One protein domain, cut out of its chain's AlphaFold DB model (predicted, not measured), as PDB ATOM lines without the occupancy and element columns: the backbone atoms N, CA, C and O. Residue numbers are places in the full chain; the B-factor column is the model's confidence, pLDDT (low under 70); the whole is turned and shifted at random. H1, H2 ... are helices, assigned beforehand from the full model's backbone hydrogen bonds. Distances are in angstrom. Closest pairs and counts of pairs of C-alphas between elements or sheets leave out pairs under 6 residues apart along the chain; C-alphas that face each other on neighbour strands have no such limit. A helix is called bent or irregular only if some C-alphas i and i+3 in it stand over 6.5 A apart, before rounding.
ATOM      1  N   PRO A 118     -48.123  -7.147  57.950       71.81
ATOM      2  CA  PRO A 118     -48.367  -8.559  57.669       71.81
ATOM      3  C   PRO A 118     -47.072  -9.305  57.311       71.81
ATOM      4  O   PRO A 118     -46.207  -8.724  56.661       71.81
ATOM      5  N   ASP A 119     -46.994 -10.602  57.617       71.31
ATOM      6  CA  ASP A 119     -45.789 -11.432  57.415       71.31
ATOM      7  C   ASP A 119     -45.285 -11.479  55.960       71.31
ATOM      8  O   ASP A 119     -44.085 -11.527  55.715       71.31
ATOM      9  N   TRP A 120     -46.189 -11.394  54.977       71.31
ATOM     10  CA  TRP A 120     -45.833 -11.394  53.548       71.31
ATOM     11  C   TRP A 120     -45.092 -10.121  53.099       71.31
ATOM     12  O   TRP A 120     -44.673 -10.009  51.948       71.31
ATOM     13  N   TRP A 121     -44.977  -9.116  53.970       69.62
ATOM     14  CA  TRP A 121     -44.384  -7.824  53.644       69.62
ATOM     15  C   TRP A 121     -42.853  -7.869  53.522       69.62
ATOM     16  O   TRP A 121     -42.283  -7.177  52.675       69.62
ATOM     17  N   ASP A 122     -42.187  -8.677  54.347       66.75
ATOM     18  CA  ASP A 122     -40.720  -8.760  54.405       66.75
ATOM     19  C   ASP A 122     -40.113  -9.576  53.239       66.75
ATOM     20  O   ASP A 122     -38.909  -9.819  53.191       66.75
ATOM     21  N   GLU A 123     -40.922  -9.946  52.240       70.00
ATOM     22  CA  GLU A 123     -40.517 -10.667  51.023       70.00
ATOM     23  C   GLU A 123     -39.875  -9.749  49.948       70.00
ATOM     24  O   GLU A 123     -39.861 -10.075  48.763       70.00
ATOM     25  N   GLY A 124     -39.318  -8.594  50.347       67.19
ATOM     26  CA  GLY A 124     -38.598  -7.663  49.457       67.19
ATOM     27  C   GLY A 124     -39.421  -6.485  48.918       67.19
ATOM     28  O   GLY A 124     -38.983  -5.783  48.008       67.19
ATOM     29  N   HIS A 125     -40.601  -6.227  49.483       68.56
ATOM     30  CA  HIS A 125     -41.577  -5.258  48.960       68.56
ATOM     31  C   HIS A 125     -41.505  -3.858  49.599       68.56
ATOM     32  O   HIS A 125     -42.342  -2.985  49.373       68.56
ATOM     33  N   GLU A 126     -40.487  -3.620  50.423       69.38
ATOM     34  CA  GLU A 126     -40.338  -2.405  51.231       69.38
ATOM     35  C   GLU A 126     -40.004  -1.157  50.421       69.38
ATOM     36  O   GLU A 126     -40.396  -0.046  50.797       69.38
ATOM     37  N   HIS A 127     -39.293  -1.344  49.310       68.44
ATOM     38  CA  HIS A 127     -38.842  -0.260  48.449       68.44
ATOM     39  C   HIS A 127     -40.013   0.482  47.797       68.44
ATOM     40  O   HIS A 127     -39.914   1.673  47.540       68.44
ATOM     41  N   ASP A 128     -41.168  -0.153  47.621       75.69
ATOM     42  CA  ASP A 128     -42.248   0.458  46.849       75.69
ATOM     43  C   ASP A 128     -43.221   1.292  47.694       75.69
ATOM     44  O   ASP A 128     -44.036   2.041  47.155       75.69
ATOM     45  N   LEU A 129     -43.142   1.254  49.031       71.75
ATOM     46  CA  LEU A 129     -44.064   2.018  49.889       71.75
ATOM     47  C   LEU A 129     -43.943   3.523  49.733       71.75
ATOM     48  O   LEU A 129     -44.956   4.221  49.804       71.75
ATOM     49  N   HIS A 130     -42.712   3.998  49.576       69.81
ATOM     50  CA  HIS A 130     -42.392   5.418  49.542       69.81
ATOM     51  C   HIS A 130     -42.501   6.008  48.135       69.81
ATOM     52  O   HIS A 130     -42.491   7.229  47.991       69.81
ATOM     53  N   LEU A 131     -42.640   5.162  47.108       72.69
ATOM     54  CA  LEU A 131     -42.837   5.627  45.745       72.69
ATOM     55  C   LEU A 131     -44.208   6.300  45.619       72.69
ATOM     56  O   LEU A 131     -45.226   5.705  45.987       72.69
ATOM     57  N   PRO A 132     -44.293   7.528  45.090       67.12
ATOM     58  CA  PRO A 132     -45.584   8.119  44.785       67.12
ATOM     59  C   PRO A 132     -46.309   7.282  43.723       67.12
ATOM     60  O   PRO A 132     -45.683   6.570  42.941       67.12
ATOM     61  N   SER A 133     -47.641   7.362  43.677       66.69
ATOM     62  CA  SER A 133     -48.469   6.532  42.784       66.69
ATOM     63  C   SER A 133     -48.070   6.619  41.306       66.69
ATOM     64  O   SER A 133     -48.239   5.644  40.581       66.69
ATOM     65  N   TRP A 134     -47.511   7.749  40.870       73.00
ATOM     66  CA  TRP A 134     -47.034   7.970  39.503       73.00
ATOM     67  C   TRP A 134     -45.644   7.374  39.212       73.00
ATOM     68  O   TRP A 134     -45.315   7.159  38.051       73.00
ATOM     69  N   ALA A 135     -44.836   7.071  40.232       69.00
ATOM     70  CA  ALA A 135     -43.472   6.550  40.091       69.00
ATOM     71  C   ALA A 135     -43.412   5.019  40.206       69.00
ATOM     72  O   ALA A 135     -42.431   4.474  40.705       69.00
ATOM     73  N   THR A 136     -44.470   4.320  39.787       71.19
ATOM     74  CA  THR A 136     -44.594   2.859  39.916       71.19
ATOM     75  C   THR A 136     -44.656   2.197  38.532       71.19
ATOM     76  O   THR A 136     -45.743   1.901  38.029       71.19
ATOM     77  N   PRO A 137     -43.503   1.999  37.855       65.25
ATOM     78  CA  PRO A 137     -43.465   1.335  36.557       65.25
ATOM     79  C   PRO A 137     -44.093  -0.057  36.650       65.25
ATOM     80  O   PRO A 137     -43.803  -0.819  37.570       65.25
ATOM     81  N   GLY A 138     -44.960  -0.402  35.697       71.56
ATOM     82  CA  GLY A 138     -45.547  -1.741  35.636       71.56
ATOM     83  C   GLY A 138     -46.663  -2.005  36.650       71.56
ATOM     84  O   GLY A 138     -46.961  -3.169  36.919       71.56
ATOM     85  N   ARG A 139     -47.324  -0.966  37.184       76.56
ATOM     86  CA  ARG A 139     -48.477  -1.135  38.089       76.56
ATOM     87  C   ARG A 139     -49.549  -2.069  37.530       76.56
ATOM     88  O   ARG A 139     -50.024  -2.961  38.234       76.56
ATOM     89  N   ASP A 140     -49.826  -1.927  36.240       82.44
ATOM     90  CA  ASP A 140     -50.824  -2.725  35.522       82.44
ATOM     91  C   ASP A 140     -50.402  -4.190  35.324       82.44
ATOM     92  O   ASP A 140     -51.249  -5.058  35.135       82.44
ATOM     93  N   HIS A 141     -49.102  -4.492  35.414       82.56
ATOM     94  CA  HIS A 141     -48.572  -5.846  35.225       82.56
ATOM     95  C   HIS A 141     -48.688  -6.697  36.500       82.56
ATOM     96  O   HIS A 141     -48.696  -7.924  36.428       82.56
ATOM     97  N   HIS A 142     -48.821  -6.060  37.672       82.81
ATOM     98  CA  HIS A 142     -48.926  -6.742  38.964       82.81
ATOM     99  C   HIS A 142     -50.036  -6.143  39.853       82.81
ATOM    100  O   HIS A 142     -49.764  -5.654  40.953       82.81
ATOM    101  N   PRO A 143     -51.317  -6.202  39.444       84.44
ATOM    102  CA  PRO A 143     -52.406  -5.532  40.163       84.44
ATOM    103  C   PRO A 143     -52.596  -6.061  41.594       84.44
ATOM    104  O   PRO A 143     -52.825  -5.287  42.523       84.44
ATOM    105  N   ALA A 144     -52.429  -7.372  41.809       83.50
ATOM    106  CA  ALA A 144     -52.523  -7.977  43.139       83.50
ATOM    107  C   ALA A 144     -51.393  -7.521  44.082       83.50
ATOM    108  O   ALA A 144     -51.612  -7.375  45.285       83.50
ATOM    109  N   TYR A 145     -50.200  -7.274  43.537       83.69
ATOM    110  CA  TYR A 145     -49.061  -6.744  44.281       83.69
ATOM    111  C   TYR A 145     -49.331  -5.309  44.737       83.69
ATOM    112  O   TYR A 145     -49.276  -5.003  45.925       83.69
ATOM    113  N   TRP A 146     -49.733  -4.434  43.820       83.25
ATOM    114  CA  TRP A 146     -49.983  -3.035  44.159       83.25
ATOM    115  C   TRP A 146     -51.204  -2.841  45.058       83.25
ATOM    116  O   TRP A 146     -51.163  -2.000  45.952       83.25
ATOM    117  N   ALA A 147     -52.237  -3.679  44.931       85.06
ATOM    118  CA  ALA A 147     -53.359  -3.693  45.871       85.06
ATOM    119  C   ALA A 147     -52.909  -3.998  47.312       85.06
ATOM    120  O   ALA A 147     -53.436  -3.428  48.270       85.06
ATOM    121  N   LYS A 148     -51.917  -4.879  47.485       82.31
ATOM    122  CA  LYS A 148     -51.294  -5.161  48.783       82.31
ATOM    123  C   LYS A 148     -50.504  -3.951  49.308       82.31
ATOM    124  O   LYS A 148     -50.688  -3.580  50.468       82.31
ATOM    125  N   ILE A 149     -49.697  -3.297  48.465       81.94
ATOM    126  CA  ILE A 149     -48.972  -2.058  48.816       81.94
ATOM    127  C   ILE A 149     -49.949  -0.958  49.262       81.94
ATOM    128  O   ILE A 149     -49.752  -0.327  50.303       81.94
ATOM    129  N   ASP A 150     -51.037  -0.754  48.520       84.44
ATOM    130  CA  ASP A 150     -52.025   0.284  48.817       84.44
ATOM    131  C   ASP A 150     -52.783   0.025  50.123       84.44
ATOM    132  O   ASP A 150     -53.037   0.975  50.867       84.44
ATOM    133  N   LYS A 151     -53.074  -1.242  50.456       83.12
ATOM    134  CA  LYS A 151     -53.626  -1.615  51.770       83.12
ATOM    135  C   LYS A 151     -52.700  -1.196  52.909       83.12
ATOM    136  O   LYS A 151     -53.170  -0.632  53.893       83.12
ATOM    137  N   VAL A 152     -51.392  -1.402  52.770       79.50
ATOM    138  CA  VAL A 152     -50.421  -0.988  53.798       79.50
ATOM    139  C   VAL A 152     -50.305   0.530  53.874       79.50
ATOM    140  O   VAL A 152     -50.313   1.094  54.966       79.50
ATOM    141  N   ARG A 153     -50.295   1.232  52.736       81.62
ATOM    142  CA  ARG A 153     -50.340   2.704  52.726       81.62
ATOM    143  C   ARG A 153     -51.602   3.243  53.401       81.62
ATOM    144  O   ARG A 153     -51.517   4.232  54.125       81.62
ATOM    145  N   ALA A 154     -52.753   2.613  53.175       84.00
ATOM    146  CA  ALA A 154     -54.005   2.969  53.834       84.00
ATOM    147  C   ALA A 154     -53.925   2.739  55.348       84.00
ATOM    148  O   ALA A 154     -54.174   3.675  56.101       84.00
ATOM    149  N   ALA A 155     -53.457   1.567  55.787       82.38
ATOM    150  CA  ALA A 155     -53.249   1.268  57.203       82.38
ATOM    151  C   ALA A 155     -52.293   2.269  57.878       82.38
ATOM    152  O   ALA A 155     -52.564   2.734  58.983       82.38
ATOM    153  N   ASN A 156     -51.216   2.674  57.196       79.81
ATOM    154  CA  ASN A 156     -50.295   3.704  57.682       79.81
ATOM    155  C   ASN A 156     -50.988   5.067  57.845       79.81
ATOM    156  O   ASN A 156     -50.744   5.758  58.833       79.81
ATOM    157  N   ARG A 157     -51.852   5.463  56.900       83.75
ATOM    158  CA  ARG A 157     -52.636   6.708  57.000       83.75
ATOM    159  C   ARG A 157     -53.656   6.646  58.135       83.75
ATOM    160  O   ARG A 157     -53.717   7.578  58.928       83.75
ATOM    161  N   GLU A 158     -54.400   5.550  58.255       84.31
ATOM    162  CA  GLU A 158     -55.374   5.352  59.337       84.31
ATOM    163  C   GLU A 158     -54.708   5.358  60.714       84.31
ATOM    164  O   GLU A 158     -55.191   6.009  61.638       84.31
ATOM    165  N   ALA A 159     -53.570   4.670  60.857       77.31
ATOM    166  CA  ALA A 159     -52.817   4.632  62.106       77.31
ATOM    167  C   ALA A 159     -52.335   6.025  62.537       77.31
ATOM    168  O   ALA A 159     -52.269   6.296  63.733       77.31
ATOM    169  N   ARG A 160     -52.027   6.907  61.577       78.06
ATOM    170  CA  ARG A 160     -51.689   8.315  61.838       78.06
ATOM    171  C   ARG A 160     -52.919   9.127  62.249       78.06
ATOM    172  O   ARG A 160     -52.835   9.909  63.184       78.06
ATOM    173  N   GLN A 161     -54.059   8.917  61.589       80.00
ATOM    174  CA  GLN A 161     -55.303   9.642  61.871       80.00
ATOM    175  C   GLN A 161     -55.917   9.292  63.231       80.00
ATOM    176  O   GLN A 161     -56.401  10.183  63.909       80.00
ATOM    177  N   ARG A 162     -55.867   8.025  63.665       76.50
ATOM    178  CA  ARG A 162     -56.419   7.582  64.967       76.50
ATOM    179  C   ARG A 162     -55.671   8.125  66.196       76.50
ATOM    180  O   ARG A 162     -56.051   7.800  67.315       76.50
ATOM    181  N   ARG A 163     -54.565   8.844  66.000       66.62
ATOM    182  CA  ARG A 163     -53.666   9.320  67.067       66.62
ATOM    183  C   ARG A 163     -53.742  10.833  67.302       66.62
ATOM    184  O   ARG A 163     -53.044  11.309  68.195       66.62
ATOM    185  N   ILE A 164     -54.540  11.544  66.502       57.44
ATOM    186  CA  ILE A 164     -54.935  12.952  66.679       57.44
ATOM    187  C   ILE A 164     -56.303  12.957  67.359       57.44
ATOM    188  O   ILE A 164     -56.487  13.784  68.274       57.44
TER     189      ILE A 164
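What this domain is: This is residues 118 to 164 of the 164 residues of the protein "HTH cro/C1-type domain-containing protein" of Acidimicrobiaceae bacterium (UniProt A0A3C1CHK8). One long straight helix, H2, makes the longest axis; the rest of the printed part loops beside its first part, and its last turns stick out with residues 162 to 164. The short helix H1 precedes a 20-residue loop that leads to H2. The printed part has 47 residues with two named helices, H1 then H2, and no named strand; the class is all helix, with under half of the residues, 23, in named elements. It is only just loose, close to compact, with a radius of gyration of the C-alphas of 11.6 A and spans of 37 by 25 by 16 A.

Where its parts are: H2, residues 143 to 161, is 26.6 A long, from C-alpha 143 at (-52.406, -5.532, 40.163) to C-alpha 161 at (-55.303, 9.642, 61.871). H1 is residues 119 to 122, with C-alpha 119 at (-45.789, -11.432, 57.415); it is neither bent nor irregular, but only just: C-alphas 119 and 122 are 6.5 A apart.

How they stand to each other: H1 and H2 are apart, with no C-alpha of one within 8 A of the other. In H2 every O i to N i+4 pair is within hydrogen-bond range; H1 is too short for such a pair, and its 1 O i to N i+3 pair is not within range.

The domain as a whole: The C-alphas farthest apart, of His 141 and Ile 164, are 37.2 A apart. Residues 154 to 164, of which 154 to 161 belong to H2, stand free. The printed part has no cut, and the link from H1 to H2 is long. Its mean pLDDT is 75.6; 13 residues are under 70, among them 124 to 127.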